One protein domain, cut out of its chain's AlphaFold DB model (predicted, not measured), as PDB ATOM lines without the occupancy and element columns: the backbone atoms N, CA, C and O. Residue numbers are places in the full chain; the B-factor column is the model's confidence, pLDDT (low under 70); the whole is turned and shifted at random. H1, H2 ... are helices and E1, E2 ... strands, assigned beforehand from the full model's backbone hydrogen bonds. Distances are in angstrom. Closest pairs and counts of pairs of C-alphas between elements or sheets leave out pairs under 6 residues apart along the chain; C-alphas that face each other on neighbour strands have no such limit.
ATOM      1  N   ALA A 136      -7.015   7.439 -33.193       89.75
ATOM      2  CA  ALA A 136      -5.800   7.336 -32.401       89.75
ATOM      3  C   ALA A 136      -5.311   5.892 -32.358       89.75
ATOM      4  O   ALA A 136      -6.057   4.952 -32.631       89.75
ATOM      5  N   MET A 137      -4.064   5.710 -31.924       88.44
ATOM      6  CA  MET A 137      -3.623   4.401 -31.470       88.44
ATOM      7  C   MET A 137      -4.348   4.055 -30.163       88.44
ATOM      8  O   MET A 137      -4.170   4.727 -29.139       88.44
ATOM      9  N   THR A 138      -5.187   3.020 -30.196       88.38
ATOM     10  CA  THR A 138      -5.909   2.548 -29.013       88.38
ATOM     11  C   THR A 138      -5.246   1.320 -28.401       88.38
ATOM     12  O   THR A 138      -4.349   0.716 -28.984       88.38
ATOM     13  N   TYR A 139      -5.702   0.921 -27.214       86.00
ATOM     14  CA  TYR A 139      -5.296  -0.345 -26.595       86.00
ATOM     15  C   TYR A 139      -5.606  -1.587 -27.444       86.00
ATOM     16  O   TYR A 139      -4.970  -2.618 -27.250       86.00
ATOM     17  N   GLU A 140      -6.565  -1.481 -28.363       83.50
ATOM     18  CA  GLU A 140      -7.007  -2.554 -29.262       83.50
ATOM     19  C   GLU A 140      -6.449  -2.374 -30.688       83.50
ATOM     20  O   GLU A 140      -6.850  -3.097 -31.593       83.50
ATOM     21  N   GLY A 141      -5.553  -1.403 -30.899       83.12
ATOM     22  CA  GLY A 141      -5.069  -0.992 -32.218       83.12
ATOM     23  C   GLY A 141      -5.679   0.331 -32.696       83.12
ATOM     24  O   GLY A 141      -6.367   1.016 -31.937       83.12
ATOM     25  N   PRO A 142      -5.395   0.764 -33.926       85.19
ATOM     26  CA  PRO A 142      -5.894   2.033 -34.449       85.19
ATOM     27  C   PRO A 142      -7.417   2.022 -34.608       85.19
ATOM     28  O   PRO A 142      -7.983   1.095 -35.173       85.19
ATOM     29  N   ALA A 143      -8.088   3.035 -34.072       89.75
ATOM     30  CA  ALA A 143      -9.540   3.197 -34.136       89.75
ATOM     31  C   ALA A 143      -9.910   4.632 -33.717       89.75
ATOM     32  O   ALA A 143      -9.055   5.342 -33.170       89.75
ATOM     33  N   PRO A 144     -11.176   5.065 -33.882       92.44
ATOM     34  CA  PRO A 144     -11.677   6.264 -33.217       92.44
ATOM     35  C   PRO A 144     -11.343   6.230 -31.722       92.44
ATOM     36  O   PRO A 144     -11.683   5.274 -31.019       92.44
ATOM     37  N   GLY A 145     -10.634   7.244 -31.234       91.94
ATOM     38  CA  GLY A 145     -10.152   7.294 -29.858       91.94
ATOM     39  C   GLY A 145     -11.150   7.965 -28.919       91.94
ATOM     40  O   GLY A 145     -11.845   8.907 -29.284       91.94
ATOM     41  N   ALA A 146     -11.192   7.503 -27.674       92.94
ATOM     42  CA  ALA A 146     -11.915   8.149 -26.590       92.94
ATOM     43  C   ALA A 146     -10.982   9.018 -25.726       92.94
ATOM     44  O   ALA A 146      -9.752   9.049 -25.879       92.94
ATOM     45  N   GLU A 147     -11.586   9.733 -24.780       90.88
ATOM     46  CA  GLU A 147     -10.837  10.473 -23.773       90.88
ATOM     47  C   GLU A 147     -10.051   9.543 -22.849       90.88
ATOM     48  O   GLU A 147     -10.477   8.430 -22.525       90.88
ATOM     49  N   LYS A 148      -8.874  10.004 -22.418       87.56
ATOM     50  CA  LYS A 148      -8.038   9.243 -21.487       87.56
ATOM     51  C   LYS A 148      -8.627   9.294 -20.089       87.56
ATOM     52  O   LYS A 148      -9.137  10.319 -19.644       87.56
ATOM     53  N   ASN A 149      -8.463   8.196 -19.360       83.69
ATOM     54  CA  ASN A 149      -8.680   8.223 -17.925       83.69
ATOM     55  C   ASN A 149      -7.596   9.101 -17.275       83.69
ATOM     56  O   ASN A 149      -6.424   8.986 -17.620       83.69
ATOM     57  N   LYS A 150      -7.968   9.938 -16.302       80.88
ATOM     58  CA  LYS A 150      -7.034  10.777 -15.530       80.88
ATOM     59  C   LYS A 150      -5.875   9.984 -14.907       80.88
ATOM     60  O   LYS A 150      -4.800  10.534 -14.692       80.88
ATOM     61  N   TYR A 151      -6.095   8.706 -14.597       83.06
ATOM     62  CA  TYR A 151      -5.086   7.822 -14.007       83.06
ATOM     63  C   TYR A 151      -4.253   7.051 -15.039       83.06
ATOM     64  O   TYR A 151      -3.344   6.312 -14.656       83.06
ATOM     65  N   ASP A 152      -4.552   7.197 -16.330       82.06
ATOM     66  CA  ASP A 152      -3.801   6.553 -17.399       82.06
ATOM     67  C   ASP A 152      -2.450   7.251 -17.598       82.06
ATOM     68  O   ASP A 152      -2.375   8.420 -17.980       82.06
ATOM     69  N   LYS A 153      -1.368   6.518 -17.323       78.94
ATOM     70  CA  LYS A 153       0.009   7.017 -17.425       78.94
ATOM     71  C   LYS A 153       0.606   6.844 -18.819       78.94
ATOM     72  O   LYS A 153       1.724   7.304 -19.037       78.94
ATOM     73  N   LYS A 154      -0.070   6.155 -19.745       81.56
ATOM     74  CA  LYS A 154       0.481   5.905 -21.079       81.56
ATOM     75  C   LYS A 154       0.245   7.130 -21.972       81.56
ATOM     76  O   LYS A 154      -0.905   7.450 -22.285       81.56
ATOM     77  N   PRO A 155       1.307   7.824 -22.419       73.75
ATOM     78  CA  PRO A 155       1.169   9.104 -23.111       73.75
ATOM     79  C   PRO A 155       0.573   8.973 -24.517       73.75
ATOM     80  O   PRO A 155      -0.122   9.886 -24.954       73.75
ATOM     81  N   GLU A 156       0.716   7.819 -25.173       80.38
ATOM     82  CA  GLU A 156       0.364   7.644 -26.593       80.38
ATOM     83  C   GLU A 156      -0.916   6.830 -26.834       80.38
ATOM     84  O   GLU A 156      -1.598   7.049 -27.827       80.38
ATOM     85  N   LEU A 157      -1.306   5.953 -25.903       87.12
ATOM     86  CA  LEU A 157      -2.478   5.083 -26.075       87.12
ATOM     87  C   LEU A 157      -3.759   5.711 -25.532       87.12
ATOM     88  O   LEU A 157      -3.731   6.403 -24.513       87.12
ATOM     89  N   ARG A 158      -4.884   5.447 -26.199       89.94
ATOM     90  CA  ARG A 158      -6.233   5.847 -25.764       89.94
ATOM     91  C   ARG A 158      -7.177   4.643 -25.690       89.94
ATOM     92  O   ARG A 158      -6.953   3.647 -26.371       89.94
ATOM     93  N   PRO A 159      -8.253   4.685 -24.892       91.75
ATOM     94  CA  PRO A 159      -9.356   3.744 -25.064       91.75
ATOM     95  C   PRO A 159     -10.008   3.942 -26.439       91.75
ATOM     96  O   PRO A 159     -10.047   5.064 -26.940       91.75
ATOM     97  N   ALA A 160     -10.537   2.879 -27.041       91.56
ATOM     98  CA  ALA A 160     -11.334   3.003 -28.257       91.56
ATOM     99  C   ALA A 160     -12.708   3.614 -27.945       91.56
ATOM    100  O   ALA A 160     -13.353   3.267 -26.949       91.56
ATOM    101  N   HIS A 161     -13.185   4.495 -28.818       94.31
ATOM    102  CA  HIS A 161     -14.551   4.997 -28.789       94.31
ATOM    103  C   HIS A 161     -15.493   3.946 -29.399       94.31
ATOM    104  O   HIS A 161     -15.903   4.048 -30.559       94.31
ATOM    105  N   LYS A 162     -15.834   2.926 -28.600       92.25
ATOM    106  CA  LYS A 162     -16.583   1.732 -29.039       92.25
ATOM    107  C   LYS A 162     -17.826   2.031 -29.884       92.25
ATOM    108  O   LYS A 162     -17.895   1.486 -30.976       92.25
ATOM    109  N   PRO A 163     -18.731   2.957 -29.500       93.25
ATOM    110  CA  PRO A 163     -19.923   3.217 -30.309       93.25
ATOM    111  C   PRO A 163     -19.620   3.713 -31.729       93.25
ATOM    112  O   PRO A 163     -20.367   3.424 -32.652       93.25
ATOM    113  N   MET A 164     -18.526   4.463 -31.903       94.81
ATOM    114  CA  MET A 164     -18.128   4.980 -33.219       94.81
ATOM    115  C   MET A 164     -17.371   3.915 -34.008       94.81
ATOM    116  O   MET A 164     -17.612   3.765 -35.198       94.81
ATOM    117  N   LYS A 165     -16.499   3.151 -33.341       92.50
ATOM    118  CA  LYS A 165     -15.820   1.996 -33.935       92.50
ATOM    119  C   LYS A 165     -16.838   0.998 -34.506       92.50
ATOM    120  O   LYS A 165     -16.809   0.744 -35.700       92.50
ATOM    121  N   GLU A 166     -17.796   0.552 -33.693       92.31
ATOM    122  CA  GLU A 166     -18.850  -0.394 -34.098       92.31
ATOM    123  C   GLU A 166     -19.739   0.162 -35.222       92.31
ATOM    124  O   GLU A 166     -20.184  -0.581 -36.098       92.31
ATOM    125  N   ALA A 167     -20.008   1.473 -35.217       93.62
ATOM    126  CA  ALA A 167     -20.770   2.124 -36.280       93.62
ATOM    127  C   ALA A 167     -20.033   2.076 -37.626       93.62
ATOM    128  O   ALA A 167     -20.634   1.696 -38.628       93.62
ATOM    129  N   LEU A 168     -18.740   2.413 -37.636       93.50
ATOM    130  CA  LEU A 168     -17.915   2.358 -38.845       93.50
ATOM    131  C   LEU A 168     -17.688   0.914 -39.318       93.50
ATOM    132  O   LEU A 168     -17.696   0.670 -40.520       93.50
ATOM    133  N   GLU A 169     -17.568  -0.040 -38.390       91.62
ATOM    134  CA  GLU A 169     -17.505  -1.479 -38.691       91.62
ATOM    135  C   GLU A 169     -18.785  -1.998 -39.331       91.62
ATOM    136  O   GLU A 169     -18.740  -2.679 -40.352       91.62
ATOM    137  N   THR A 170     -19.943  -1.613 -38.793       92.06
ATOM    138  CA  THR A 170     -21.240  -1.965 -39.389       92.06
ATOM    139  C   THR A 170     -21.374  -1.399 -40.801       92.06
ATOM    140  O   THR A 170     -21.949  -2.042 -41.671       92.06
ATOM    141  N   GLN A 171     -20.852  -0.193 -41.025       92.94
ATOM    142  CA  GLN A 171     -20.871   0.469 -42.324       92.94
ATOM    143  C   GLN A 171     -19.821  -0.062 -43.298       92.94
ATOM    144  O   GLN A 171     -19.839   0.391 -44.427       92.94
ATOM    145  N   GLY A 172     -18.900  -0.941 -42.890       89.69
ATOM    146  CA  GLY A 172     -17.798  -1.397 -43.742       89.69
ATOM    147  C   GLY A 172     -16.685  -0.368 -43.977       89.69
ATOM    148  O   GLY A 172     -15.790  -0.632 -44.766       89.69
ATOM    149  N   LEU A 173     -16.701   0.775 -43.278       91.06
ATOM    150  CA  LEU A 173     -15.714   1.862 -43.418       91.06
ATOM    151  C   LEU A 173     -14.487   1.701 -42.501       91.06
ATOM    152  O   LEU A 173     -13.527   2.473 -42.566       91.06
ATOM    153  N   LEU A 174     -14.538   0.735 -41.588       88.44
ATOM    154  CA  LEU A 174     -13.472   0.366 -40.662       88.44
ATOM    155  C   LEU A 174     -13.608  -1.134 -40.403       88.44
ATOM    156  O   LEU A 174     -14.677  -1.553 -40.000       88.44
ATOM    157  N   GLY A 175     -12.595  -1.969 -40.613       78.81
ATOM    158  CA  GLY A 175     -12.735  -3.414 -40.371       78.81
ATOM    159  C   GLY A 175     -12.044  -4.288 -41.411       78.81
ATOM    160  O   GLY A 175     -10.926  -3.989 -41.794       78.81
ATOM    161  N   GLY A 176     -12.671  -5.399 -41.802       61.56
ATOM    162  CA  GLY A 176     -12.084  -6.486 -42.609       61.56
ATOM    163  C   GLY A 176     -12.046  -7.803 -41.824       61.56
ATOM    164  O   GLY A 176     -12.127  -7.772 -40.595       61.56
ATOM    165  N   GLU A 177     -11.917  -8.959 -42.495       45.00
ATOM    166  CA  GLU A 177     -11.889 -10.283 -41.830       45.00
ATOM    167  C   GLU A 177     -10.813 -10.370 -40.724       45.00
ATOM    168  O   GLU A 177     -10.939 -11.191 -39.818       45.00
ATOM    169  N   ASN A 178      -9.806  -9.478 -40.747       43.62
ATOM    170  CA  ASN A 178      -8.732  -9.383 -39.753       43.62
ATOM    171  C   ASN A 178      -8.410  -7.947 -39.261       43.62
ATOM    172  O   ASN A 178      -7.362  -7.745 -38.646       43.62
ATOM    173  N   GLY A 179      -9.269  -6.946 -39.502       57.69
ATOM    174  CA  GLY A 179      -9.017  -5.550 -39.089       57.69
ATOM    175  C   GLY A 179      -7.943  -4.815 -39.907       57.69
ATOM    176  O   GLY A 179      -7.182  -4.018 -39.362       57.69
ATOM    177  N   ASP A 180      -7.848  -5.104 -41.202       66.25
ATOM    178  CA  ASP A 180      -6.836  -4.599 -42.137       66.25
ATOM    179  C   ASP A 180      -7.292  -3.402 -42.991       66.25
ATOM    180  O   ASP A 180      -6.454  -2.729 -43.594       66.25
ATOM    181  N   HIS A 181      -8.586  -3.088 -43.008       74.00
ATOM    182  CA  HIS A 181      -9.177  -2.002 -43.782       74.00
ATOM    183  C   HIS A 181      -9.587  -0.804 -42.901       74.00
ATOM    184  O   HIS A 181     -10.248  -0.934 -41.867       74.00
ATOM    185  N   ASN A 182      -9.222   0.398 -43.348       83.19
ATOM    186  CA  ASN A 182      -9.667   1.672 -42.786       83.19
ATOM    187  C   ASN A 182      -9.858   2.688 -43.915       83.19
ATOM    188  O   ASN A 182      -8.873   3.119 -44.522       83.19
ATOM    189  N   ASP A 183     -11.098   3.112 -44.155       89.12
ATOM    190  CA  ASP A 183     -11.365   4.261 -45.012       89.12
ATOM    191  C   ASP A 183     -11.132   5.549 -44.207       89.12
ATOM    192  O   ASP A 183     -11.947   5.971 -43.380       89.12
ATOM    193  N   ALA A 184      -9.982   6.180 -44.446       87.31
ATOM    194  CA  ALA A 184      -9.581   7.413 -43.770       87.31
ATOM    195  C   ALA A 184     -10.269   8.683 -44.308       87.31
ATOM    196  O   ALA A 184     -10.035   9.760 -43.772       87.31
ATOM    197  N   ILE A 185     -11.072   8.585 -45.370       90.69
ATOM    198  CA  ILE A 185     -11.767   9.719 -45.994       90.69
ATOM    199  C   ILE A 185     -13.229   9.725 -45.527       90.69
ATOM    200  O   ILE A 185     -13.720  10.686 -44.919       90.69
ATOM    201  N   ARG A 186     -13.940   8.626 -45.788       93.38
ATOM    202  CA  ARG A 186     -15.370   8.446 -45.503       93.38
ATOM    203  C   ARG A 186     -15.592   8.011 -44.060       93.38
ATOM    204  O   ARG A 186     -16.519   8.511 -43.411       93.38
ATOM    205  N   GLY A 187     -14.728   7.129 -43.559       91.81
ATOM    206  CA  GLY A 187     -14.843   6.446 -42.274       91.81
ATOM    207  C   GLY A 187     -14.235   7.210 -41.107       91.81
ATOM    208  O   GLY A 187     -14.926   7.924 -40.379       91.81
ATOM    209  N   THR A 188     -12.949   7.028 -40.852       91.12
ATOM    210  CA  THR A 188     -12.296   7.726 -39.740       91.12
ATOM    211  C   THR A 188     -11.982   9.189 -40.082       91.12
ATOM    212  O   THR A 188     -12.203   9.630 -41.203       91.12
ATOM    213  N   CYS A 189     -11.571   9.986 -39.091       90.69
ATOM    214  CA  CYS A 189     -11.080  11.350 -39.315       90.69
ATOM    215  C   CYS A 189     -10.016  11.700 -38.271       90.69
ATOM    216  O   CYS A 189      -9.825  10.967 -37.297       90.69
ATOM    217  N   THR A 190      -9.348  12.829 -38.444       91.50
ATOM    218  CA  THR A 190      -8.354  13.376 -37.510       91.50
ATOM    219  C   THR A 190      -8.830  14.649 -36.805       91.50
ATOM    220  O   THR A 190      -8.133  15.151 -35.923       91.50
ATOM    221  N   SER A 191     -10.037  15.132 -37.117       92.50
ATOM    222  CA  SER A 191     -10.611  16.427 -36.723       92.50
ATOM    223  C   SER A 191     -10.935  16.574 -35.224       92.50
ATOM    224  O   SER A 191     -12.095  16.646 -34.805       92.50
ATOM    225  N   GLY A 192      -9.904  16.652 -34.384       91.94
ATOM    226  CA  GLY A 192     -10.018  16.970 -32.959       91.94
ATOM    227  C   GLY A 192      -9.205  18.197 -32.562       91.94
ATOM    228  O   GLY A 192      -8.167  18.495 -33.145       91.94
ATOM    229  N   ALA A 193      -9.612  18.862 -31.482       92.19
ATOM    230  CA  ALA A 193      -8.983  20.082 -30.971       92.19
ATOM    231  C   ALA A 193      -7.525  19.890 -30.505       92.19
ATOM    232  O   ALA A 193      -6.839  20.860 -30.194       92.19
ATOM    233  N   LYS A 194      -7.061  18.638 -30.410       89.56
ATOM    234  CA  LYS A 194      -5.681  18.272 -30.068       89.56
ATOM    235  C   LYS A 194      -4.836  17.834 -31.271       89.56
ATOM    236  O   LYS A 194      -3.712  17.394 -31.043       89.56
ATOM    237  N   ARG A 195      -5.363  17.876 -32.503       89.25
ATOM    238  CA  ARG A 195      -4.628  17.423 -33.696       89.25
ATOM    239  C   ARG A 195      -3.396  18.308 -33.953       89.25
ATOM    240  O   ARG A 195      -2.302  17.778 -34.112       89.25
ATOM    241  N   GLU A 196      -3.545  19.625 -33.872       87.44
ATOM    242  CA  GLU A 196      -2.495  20.619 -34.114       87.44
ATOM    243  C   GLU A 196      -2.645  21.849 -33.197       87.44
ATOM    244  O   GLU A 196      -3.672  22.042 -32.543       87.44
ATOM    245  N   SER A 197      -1.603  22.687 -33.123       88.75
ATOM    246  CA  SER A 197      -1.595  23.912 -32.313       88.75
ATOM    247  C   SER A 197      -1.028  25.092 -33.117       88.75
ATOM    248  O   SER A 197       0.155  25.051 -33.460       88.75
ATOM    249  N   PRO A 198      -1.816  26.152 -33.391       88.94
ATOM    250  CA  PRO A 198      -3.236  26.320 -33.052       88.94
ATOM    251  C   PRO A 198      -4.147  25.384 -33.862       88.94
ATOM    252  O   PRO A 198      -3.876  25.135 -35.031       88.94
ATOM    253  N   SER A 199      -5.236  24.898 -33.252       90.31
ATOM    254  CA  SER A 199      -6.200  24.026 -33.939       90.31
ATOM    255  C   SER A 199      -6.969  24.791 -35.016       90.31
ATOM    256  O   SER A 199      -7.468  25.890 -34.765       90.31
ATOM    257  N   LYS A 200      -7.090  24.177 -36.192       93.81
ATOM    258  CA  LYS A 200      -7.873  24.639 -37.343       93.81
ATOM    259  C   LYS A 200      -9.215  23.903 -37.457       93.81
ATOM    260  O   LYS A 200      -9.904  23.998 -38.467       93.81
ATOM    261  N   VAL A 201      -9.582  23.153 -36.416       94.19
ATOM    262  CA  VAL A 201     -10.835  22.403 -36.354       94.19
ATOM    263  C   VAL A 201     -11.870  23.212 -35.583       94.19
ATOM    264  O   VAL A 201     -11.652  23.612 -34.437       94.19
ATOM    265  N   PHE A 202     -13.036  23.398 -36.186       94.94
ATOM    266  CA  PHE A 202     -14.189  24.044 -35.579       94.94
ATOM    267  C   PHE A 202     -15.381  23.089 -35.549       94.94
ATOM    268  O   PHE A 202     -15.553  22.248 -36.427       94.94
ATOM    269  N   GLY A 203     -16.234  23.191 -34.529       95.31
ATOM    270  CA  GLY A 203     -17.422  22.354 -34.496       95.31
ATOM    271  C   GLY A 203     -18.046  22.139 -33.132       95.31
ATOM    272  O   GLY A 203     -17.718  22.793 -32.142       95.31
ATOM    273  N   ILE A 204     -18.980  21.194 -33.110       94.75
ATOM    274  CA  ILE A 204     -19.817  20.859 -31.967       94.75
ATOM    275  C   ILE A 204     -19.866  19.340 -31.831       94.75
ATOM    276  O   ILE A 204     -20.248  18.634 -32.763       94.75
ATOM    277  N   LEU A 205     -19.549  18.861 -30.630       95.00
ATOM    278  CA  LEU A 205     -19.806  17.494 -30.203       95.00
ATOM    279  C   LEU A 205     -20.866  17.525 -29.104       95.00
ATOM    280  O   LEU A 205     -20.660  18.098 -28.033       95.00
ATOM    281  N   THR A 206     -22.021  16.926 -29.368       93.94
ATOM    282  CA  THR A 206     -23.092  16.837 -28.364       93.94
ATOM    283  C   THR A 206     -22.739  15.815 -27.273       93.94
ATOM    284  O   THR A 206     -21.966  14.893 -27.533       93.94
ATOM    285  N   PRO A 207     -23.347  15.875 -26.070       90.62
ATOM    286  CA  PRO A 207     -23.144  14.845 -25.041       90.62
ATOM    287  C   PRO A 207     -23.457  13.420 -25.526       90.62
ATOM    288  O   PRO A 207     -22.811  12.462 -25.111       90.62
ATOM    289  N   GLY A 208     -24.422  13.298 -26.447       91.94
ATOM    290  CA  GLY A 208     -24.780  12.048 -27.117       91.94
ATOM    291  C   GLY A 208     -23.840  11.631 -28.251       91.94
ATOM    292  O   GLY A 208     -24.104  10.609 -28.864       91.94
ATOM    293  N   GLN A 209     -22.761  12.373 -28.521       93.81
ATOM    294  CA  GLN A 209     -21.737  12.096 -29.543       93.81
ATOM    295  C   GLN A 209     -22.163  12.324 -31.009       93.81
ATOM    296  O   GLN A 209     -21.541  11.802 -31.931       93.81
ATOM    297  N   HIS A 210     -23.203  13.127 -31.256       96.25
ATOM    298  CA  HIS A 210     -23.443  13.708 -32.586       96.25
ATOM    299  C   HIS A 210     -22.428  14.816 -32.871       96.25
ATOM    300  O   HIS A 210     -22.151  15.623 -31.980       96.25
ATOM    301  N   GLN A 211     -21.934  14.856 -34.103       96.69
ATOM    302  CA  GLN A 211     -20.828  15.688 -34.552       96.69
ATOM    303  C   GLN A 211     -21.289  16.652 -35.641       96.69
ATOM    304  O   GLN A 211     -21.960  16.255 -36.600       96.69
ATOM    305  N   PHE A 212     -20.861  17.899 -35.509       97.25
ATOM    306  CA  PHE A 212     -20.792  18.861 -36.595       97.25
ATOM    307  C   PHE A 212     -19.375  19.415 -36.631       97.25
ATOM    308  O   PHE A 212     -18.949  20.042 -35.666       97.25
ATOM    309  N   VAL A 213     -18.650  19.163 -37.713       97.75
ATOM    310  CA  VAL A 213     -17.238  19.512 -37.866       97.75
ATOM    311  C   VAL A 213     -17.072  20.361 -39.117       97.75
ATOM    312  O   VAL A 213     -17.626  20.026 -40.161       97.75
ATOM    313  N   MET A 214     -16.308  21.437 -38.997       97.69
ATOM    314  CA  MET A 214     -15.756  22.233 -40.086       97.69
ATOM    315  C   MET A 214     -14.247  22.280 -39.868       97.69
ATOM    316  O   MET A 214     -13.793  22.673 -38.794       97.69
ATOM    317  N   ASP A 215     -13.481  21.831 -40.845       96.12
ATOM    318  CA  ASP A 215     -12.053  21.598 -40.701       96.12
ATOM    319  C   ASP A 215     -11.304  22.205 -41.888       96.12
ATOM    320  O   ASP A 215     -11.570  21.853 -43.037       96.12
ATOM    321  N   ASP A 216     -10.366  23.115 -41.616       94.94
ATOM    322  CA  ASP A 216      -9.550  23.750 -42.660       94.94
ATOM    323  C   ASP A 216      -8.370  22.865 -43.121       94.94
ATOM    324  O   ASP A 216      -7.581  23.275 -43.979       94.94
ATOM    325  N   GLY A 217      -8.278  21.643 -42.591       91.81
ATOM    326  CA  GLY A 217      -7.248  20.655 -42.878       91.81
ATOM    327  C   GLY A 217      -5.994  20.824 -42.020       91.81
ATOM    328  O   GLY A 217      -5.691  21.909 -41.512       91.81
ATOM    329  N   ASP A 218      -5.238  19.741 -41.851       88.06
ATOM    330  CA  ASP A 218      -3.934  19.797 -41.182       88.06
ATOM    331  C   ASP A 218      -2.870  20.530 -42.037       88.06
ATOM    332  O   ASP A 218      -3.164  21.136 -43.068       88.06
ATOM    333  N   ASP A 219      -1.605  20.536 -41.609       85.94
ATOM    334  CA  ASP A 219      -0.529  21.194 -42.371       85.94
ATOM    335  C   ASP A 219      -0.243  20.535 -43.734       85.94
ATOM    336  O   ASP A 219       0.340  21.175 -44.610       85.94
ATOM    337  N   ALA A 220      -0.673  19.287 -43.930       85.25
ATOM    338  CA  ALA A 220      -0.637  18.582 -45.206       85.25
ATOM    339  C   ALA A 220      -1.958  18.711 -45.997       85.25
ATOM    340  O   ALA A 220      -2.053  18.178 -47.102       85.25
ATOM    341  N   GLY A 221      -2.957  19.425 -45.464       85.50
ATOM    342  CA  GLY A 221      -4.283  19.590 -46.062       85.50
ATOM    343  C   GLY A 221      -5.221  18.394 -45.865       85.50
ATOM    344  O   GLY A 221      -6.235  18.316 -46.556       85.50
ATOM    345  N   VAL A 222      -4.902  17.473 -44.952       86.62
ATOM    346  CA  VAL A 222      -5.701  16.270 -44.675       86.62
ATOM    347  C   VAL A 222      -6.954  16.611 -43.873       86.62
ATOM    348  O   VAL A 222      -6.897  17.456 -42.979       86.62
ATOM    349  N   ASP A 223      -8.063  15.918 -44.157       86.75
ATOM    350  CA  ASP A 223      -9.368  16.070 -43.485       86.75
ATOM    351  C   ASP A 223     -10.000  17.461 -43.654       86.75
ATOM    352  O   ASP A 223     -10.862  17.868 -42.876       86.75
ATOM    353  N   LYS A 224      -9.614  18.191 -44.702       94.25
ATOM    354  CA  LYS A 224     -10.223  19.479 -45.027       94.25
ATOM    355  C   LYS A 224     -11.664  19.287 -45.508       94.25
ATOM    356  O   LYS A 224     -11.896  18.625 -46.521       94.25
ATOM    357  N   GLY A 225     -12.636  19.882 -44.819       95.94
ATOM    358  CA  GLY A 225     -14.040  19.811 -45.216       95.94
ATOM    359  C   GLY A 225     -15.048  19.983 -44.081       95.94
ATOM    360  O   GLY A 225     -14.749  20.480 -42.996       95.94
ATOM    361  N   ILE A 226     -16.285  19.563 -44.345       98.19
ATOM    362  CA  ILE A 226     -17.417  19.630 -43.420       98.19
ATOM    363  C   ILE A 226     -17.987  18.229 -43.205       98.19
ATOM    364  O   ILE A 226     -18.303  17.516 -44.157       98.19
ATOM    365  N   ARG A 227     -18.194  17.849 -41.942       97.62
ATOM    366  CA  ARG A 227     -18.773  16.554 -41.565       97.62
ATOM    367  C   ARG A 227     -19.941  16.729 -40.605       97.62
ATOM    368  O   ARG A 227     -19.803  17.292 -39.518       97.62
ATOM    369  N   LEU A 228     -21.087  16.179 -40.987       97.94
ATOM    370  CA  LEU A 228     -22.246  15.982 -40.124       97.94
ATOM    371  C   LEU A 228     -22.373  14.490 -39.862       97.94
ATOM    372  O   LEU A 228     -22.599  13.721 -40.795       97.94
ATOM    373  N   ARG A 229     -22.230  14.065 -38.607       97.56
ATOM    374  CA  ARG A 229     -22.289  12.642 -38.261       97.56
ATOM    375  C   ARG A 229     -23.117  12.408 -37.011       97.56
ATOM    376  O   ARG A 229     -22.942  13.051 -35.978       97.56
ATOM    377  N   THR A 230     -24.030  11.452 -37.086       97.25
ATOM    378  CA  THR A 230     -24.767  10.987 -35.909       97.25
ATOM    379  C   THR A 230     -23.892  10.081 -35.049       97.25
ATOM    380  O   THR A 230     -23.001   9.408 -35.553       97.25
ATOM    381  N   ALA A 231     -24.195   9.969 -33.756       94.12
ATOM    382  CA  ALA A 231     -23.501   9.035 -32.869       94.12
ATOM    383  C   ALA A 231     -23.523   7.574 -33.360       94.12
ATOM    384  O   ALA A 231     -22.649   6.791 -33.010       94.12
ATOM    385  N   GLY A 232     -24.529   7.216 -34.169       93.44
ATOM    386  CA  GLY A 232     -24.669   5.893 -34.767       93.44
ATOM    387  C   GLY A 232     -23.977   5.712 -36.120       93.44
ATOM    388  O   GLY A 232     -24.126   4.640 -36.681       93.44
ATOM    389  N   GLY A 233     -23.288   6.720 -36.662       93.81
ATOM    390  CA  GLY A 233     -22.505   6.609 -37.903       93.81
ATOM    391  C   GLY A 233     -23.149   7.204 -39.157       93.81
ATOM    392  O   GLY A 233     -22.429   7.517 -40.099       93.81
ATOM    393  N   ALA A 234     -24.470   7.439 -39.186       97.50
ATOM    394  CA  ALA A 234     -25.102   8.086 -40.346       97.50
ATOM    395  C   ALA A 234     -24.470   9.461 -40.594       97.50
ATOM    396  O   ALA A 234     -24.281  10.217 -39.631       97.50
ATOM    397  N   GLN A 235     -24.151   9.762 -41.850       97.50
ATOM    398  CA  GLN A 235     -23.233  10.841 -42.189       97.50
ATOM    399  C   GLN A 235     -23.606  11.575 -43.475       97.50
ATOM    400  O   GLN A 235     -24.055  10.966 -44.441       97.50
ATOM    401  N   VAL A 236     -23.295  12.872 -43.474       98.19
ATOM    402  CA  VAL A 236     -23.035  13.687 -44.664       98.19
ATOM    403  C   VAL A 236     -21.616  14.249 -44.549       98.19
ATOM    404  O   VAL A 236     -21.260  14.839 -43.525       98.19
ATOM    405  N   LEU A 237     -20.804  14.048 -45.579       97.75
ATOM    406  CA  LEU A 237     -19.426  14.514 -45.683       97.75
ATOM    407  C   LEU A 237     -19.276  15.351 -46.949       97.75
ATOM    408  O   LEU A 237     -19.636  14.900 -48.032       97.75
ATOM    409  N   LEU A 238     -18.722  16.547 -46.798       98.00
ATOM    410  CA  LEU A 238     -18.245  17.395 -47.880       98.00
ATOM    411  C   LEU A 238     -16.736  17.488 -47.685       98.00
ATOM    412  O   LEU A 238     -16.293  18.080 -46.702       98.00
ATOM    413  N   ASN A 239     -15.957  16.832 -48.534       96.25
ATOM    414  CA  ASN A 239     -14.516  16.723 -48.361       96.25
ATOM    415  C   ASN A 239     -13.806  17.527 -49.455       96.25
ATOM    416  O   ASN A 239     -13.810  17.130 -50.617       96.25
ATOM    417  N   ASP A 240     -13.178  18.634 -49.067       94.19
ATOM    418  CA  ASP A 240     -12.436  19.523 -49.964       94.19
ATOM    419  C   ASP A 240     -11.039  18.971 -50.301       94.19
ATOM    420  O   ASP A 240     -10.469  19.352 -51.319       94.19
ATOM    421  N   GLU A 241     -10.467  18.094 -49.463       91.75
ATOM    422  CA  GLU A 241      -9.187  17.419 -49.753       91.75
ATOM    423  C   GLU A 241      -9.318  16.513 -50.983       91.75
ATOM    424  O   GLU A 241      -8.416  16.464 -51.821       91.75
ATOM    425  N   LYS A 242     -10.429  15.779 -51.074       91.81
ATOM    426  CA  LYS A 242     -10.701  14.815 -52.147       91.81
ATOM    427  C   LYS A 242     -11.683  15.320 -53.195       91.81
ATOM    428  O   LYS A 242     -11.805  14.694 -54.231       91.81
ATOM    429  N   GLY A 243     -12.371  16.432 -52.948       93.94
ATOM    430  CA  GLY A 243     -13.393  16.968 -53.851       93.94
ATOM    431  C   GLY A 243     -14.667  16.120 -53.912       93.94
ATOM    432  O   GLY A 243     -15.372  16.165 -54.916       93.94
ATOM    433  N   ILE A 244     -14.964  15.342 -52.862       96.06
ATOM    434  CA  ILE A 244     -16.109  14.421 -52.838       96.06
ATOM    435  C   ILE A 244     -17.239  14.899 -51.922       96.06
ATOM    436  O   ILE A 244     -17.011  15.535 -50.886       96.06
ATOM    437  N   VAL A 245     -18.467  14.504 -52.258       98.00
ATOM    438  CA  VAL A 245     -19.625  14.562 -51.353       98.00
ATOM    439  C   VAL A 245     -20.112  13.145 -51.100       98.00
ATOM    440  O   VAL A 245     -20.443  12.434 -52.041       98.00
ATOM    441  N   TYR A 246     -20.196  12.742 -49.834       97.94
ATOM    442  CA  TYR A 246     -20.569  11.382 -49.450       97.94
ATOM    443  C   TYR A 246     -21.682  11.371 -48.406       97.94
ATOM    444  O   TYR A 246     -21.617  12.071 -47.390       97.94
ATOM    445  N   ILE A 247     -22.706  10.553 -48.640       98.31
ATOM    446  CA  ILE A 247     -23.865  10.398 -47.758       98.31
ATOM    447  C   ILE A 247     -24.085   8.912 -47.500       98.31
ATOM    448  O   ILE A 247     -24.228   8.145 -48.444       98.31
ATOM    449  N   ILE A 248     -24.178   8.513 -46.230       98.19
ATOM    450  CA  ILE A 248     -24.389   7.113 -45.830       98.19
ATOM    451  C   ILE A 248     -25.371   7.009 -44.665       98.19
ATOM    452  O   ILE A 248     -25.378   7.827 -43.733       98.19
ATOM    453  N   ASN A 249     -26.215   5.977 -44.695       97.44
ATOM    454  CA  ASN A 249     -27.118   5.681 -43.588       97.44
ATOM    455  C   ASN A 249     -26.383   5.014 -42.404       97.44
ATOM    456  O   ASN A 249     -25.217   4.638 -42.478       97.44
ATOM    457  N   LYS A 250     -27.080   4.821 -41.280       95.50
ATOM    458  CA  LYS A 250     -26.501   4.226 -40.061       95.50
ATOM    459  C   LYS A 250     -25.847   2.850 -40.288       95.50
ATOM    460  O   LYS A 250     -24.917   2.505 -39.574       95.50
ATOM    461  N   ARG A 251     -26.387   2.039 -41.202       94.19
ATOM    462  CA  ARG A 251     -26.029   0.621 -41.358       94.19
ATOM    463  C   ARG A 251     -25.137   0.332 -42.569       94.19
ATOM    464  O   ARG A 251     -24.824  -0.825 -42.772       94.19
ATOM    465  N   GLY A 252     -24.812   1.327 -43.392       94.25
ATOM    466  CA  GLY A 252     -24.106   1.125 -44.664       94.25
ATOM    467  C   GLY A 252     -24.942   0.489 -45.776       94.25
ATOM    468  O   GLY A 252     -24.465   0.323 -46.890       94.25
ATOM    469  N   THR A 253     -26.227   0.211 -45.534       96.31
ATOM    470  CA  THR A 253     -27.102  -0.448 -46.519       96.31
ATOM    471  C   THR A 253     -27.573   0.477 -47.643       96.31
ATOM    472  O   THR A 253     -28.282   0.030 -48.542       96.31
ATOM    473  N   ALA A 254     -27.259   1.770 -47.562       97.56
ATOM    474  CA  ALA A 254     -27.494   2.735 -48.626       97.56
ATOM    475  C   ALA A 254     -26.506   3.900 -48.519       97.56
ATOM    476  O   ALA A 254     -26.328   4.456 -47.424       97.56
ATOM    477  N   TRP A 255     -25.919   4.281 -49.652       97.81
ATOM    478  CA  TRP A 255     -25.007   5.414 -49.757       97.81
ATOM    479  C   TRP A 255     -25.053   6.068 -51.146       97.81
ATOM    480  O   TRP A 255     -25.490   5.459 -52.126       97.81
ATOM    481  N   ILE A 256     -24.640   7.336 -51.200       97.94
ATOM    482  CA  ILE A 256     -24.473   8.130 -52.423       97.94
ATOM    483  C   ILE A 256     -23.120   8.839 -52.355       97.94
ATOM    484  O   ILE A 256     -22.801   9.448 -51.329       97.94
ATOM    485  N   GLU A 257     -22.367   8.806 -53.452       97.62
ATOM    486  CA  GLU A 257     -21.111   9.535 -53.624       97.62
ATOM    487  C   GLU A 257     -21.147  10.399 -54.887       97.62
ATOM    488  O   GLU A 257     -21.500   9.919 -55.963       97.62
ATOM    489  N   LEU A 258     -20.762  11.669 -54.754       97.88
ATOM    490  CA  LEU A 258     -20.374  12.534 -55.865       97.88
ATOM    491  C   LEU A 258     -18.854  12.626 -55.855       97.88
ATOM    492  O   LEU A 258     -18.287  13.091 -54.862       97.88
ATOM    493  N   THR A 259     -18.214  12.171 -56.924       95.44
ATOM    494  CA  THR A 259     -16.755  12.118 -57.012       95.44
ATOM    495  C   THR A 259     -16.177  13.398 -57.610       95.44
ATOM    496  O   THR A 259     -16.876  14.170 -58.275       95.44
ATOM    497  N   ASN A 260     -14.878  13.612 -57.411       94.69
ATOM    498  CA  ASN A 260     -14.168  14.754 -57.985       94.69
ATOM    499  C   ASN A 260     -14.039  14.674 -59.516       94.69
ATOM    500  O   ASN A 260     -13.997  15.711 -60.178       94.69
ATOM    501  N   ASP A 261     -14.072  13.468 -60.093       93.50
ATOM    502  CA  ASP A 261     -14.127  13.268 -61.549       93.50
ATOM    503  C   ASP A 261     -15.532  13.529 -62.130       93.50
ATOM    504  O   ASP A 261     -15.759  13.377 -63.333       93.50
ATOM    505  N   GLY A 262     -16.496  13.929 -61.290       93.31
ATOM    506  CA  GLY A 262     -17.865  14.236 -61.696       93.31
ATOM    507  C   GLY A 262     -18.753  13.005 -61.861       93.31
ATOM    508  O   GLY A 262     -19.790  13.093 -62.522       93.31
ATOM    509  N   LYS A 263     -18.377  11.858 -61.278       94.81
ATOM    510  CA  LYS A 263     -19.223  10.658 -61.261       94.81
ATOM    511  C   LYS A 263     -20.195  10.707 -60.089       94.81
ATOM    512  O   LYS A 263     -19.945  11.344 -59.068       94.81
ATOM    513  N   MET A 264     -21.319  10.021 -60.253       95.88
ATOM    514  CA  MET A 264     -22.277   9.772 -59.185       95.88
ATOM    515  C   MET A 264     -22.425   8.267 -59.019       95.88
ATOM    516  O   MET A 264     -22.819   7.582 -59.961       95.88
ATOM    517  N   ASP A 265     -22.157   7.779 -57.816       96.25
ATOM    518  CA  ASP A 265     -22.339   6.383 -57.447       96.25
ATOM    519  C   ASP A 265     -23.458   6.278 -56.402       96.25
ATOM    520  O   ASP A 265     -23.526   7.064 -55.455       96.25
ATOM    521  N   VAL A 266     -24.364   5.315 -56.592       96.62
ATOM    522  CA  VAL A 266     -25.513   5.075 -55.710       96.62
ATOM    523  C   VAL A 266     -25.610   3.586 -55.420       96.62
ATOM    524  O   VAL A 266     -25.678   2.775 -56.343       96.62
ATOM    525  N   PHE A 267     -25.685   3.233 -54.140       97.06
ATOM    526  CA  PHE A 267     -25.875   1.860 -53.685       97.06
ATOM    527  C   PHE A 267     -27.055   1.759 -52.721       97.06
ATOM    528  O   PHE A 267     -27.235   2.615 -51.852       97.06
ATOM    529  N   CYS A 268     -27.836   0.684 -52.844       96.00
ATOM    530  CA  CYS A 268     -28.889   0.284 -51.915       96.00
ATOM    531  C   CYS A 268     -28.940  -1.249 -51.845       96.00
ATOM    532  O   CYS A 268     -28.915  -1.913 -52.876       96.00
ATOM    533  N   THR A 269     -29.031  -1.814 -50.640       95.56
ATOM    534  CA  THR A 269     -29.154  -3.275 -50.439       95.56
ATOM    535  C   THR A 269     -30.535  -3.821 -50.806       95.56
ATOM    536  O   THR A 269     -30.651  -4.991 -51.155       95.56
TER     537      THR A 269
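AT A GLANCE: This is residues 136 to 269 of the 412 residues of the protein "Phage_base_V domain-containing protein" of Euryarchaeota archaeon (UniProt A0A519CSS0). There is little regular structure, but one clear wall: seven antiparallel strands, E3 to E9, side by side, with part of the long link 171 to 200 over one face. The small hairpin E1 and E2, with H1 beside E2, lies off this wall, and residues 150 to 155 stick out. The 134 printed residues, mostly strand with under half in named elements, run E1, E2, H1, E3 to E9; the whole is compact, radius of gyration of the C-alphas 15.0 A, spans 48 by 35 by 28 A.

HOW THE PARTS SIT: E1, residues 136 to 138, and E2, residues 141 to 144, form a hairpin; N 136 and O 143 are 2.9 A apart. Pro 144 and Lys 165 have the closest C-alphas of E2 and H1, residues 162 to 170, at 6.0 A. H1 has every O i to N i+4 pair within hydrogen-bond range and is not on the larger sheet. That sheet is a meander, each strand the antiparallel neighbour of the one before, from edge strand E3, residues 201 to 205, through E4, residues 211 to 215, to edge strand E9, residues 264 to 268. N 202 and O 214 of E3 and E4 are 2.8 A apart.

IN THESE COORDINATES: E1 begins at C-alpha 136 (-5.800, 7.336, -32.401). H1 is 11.9 A long. E5 is residues 225 to 229, E6 235 to 239, E7 244 to 248 and E8 254 to 258, 14.1 A. E9 ends at C-alpha 268 (-28.889, 0.284, -51.915).

THE WHOLE: The printed part has no cut. The links E2 to H1 and H1 to E3 are long. Residues 176 to 180 have pLDDT under 70.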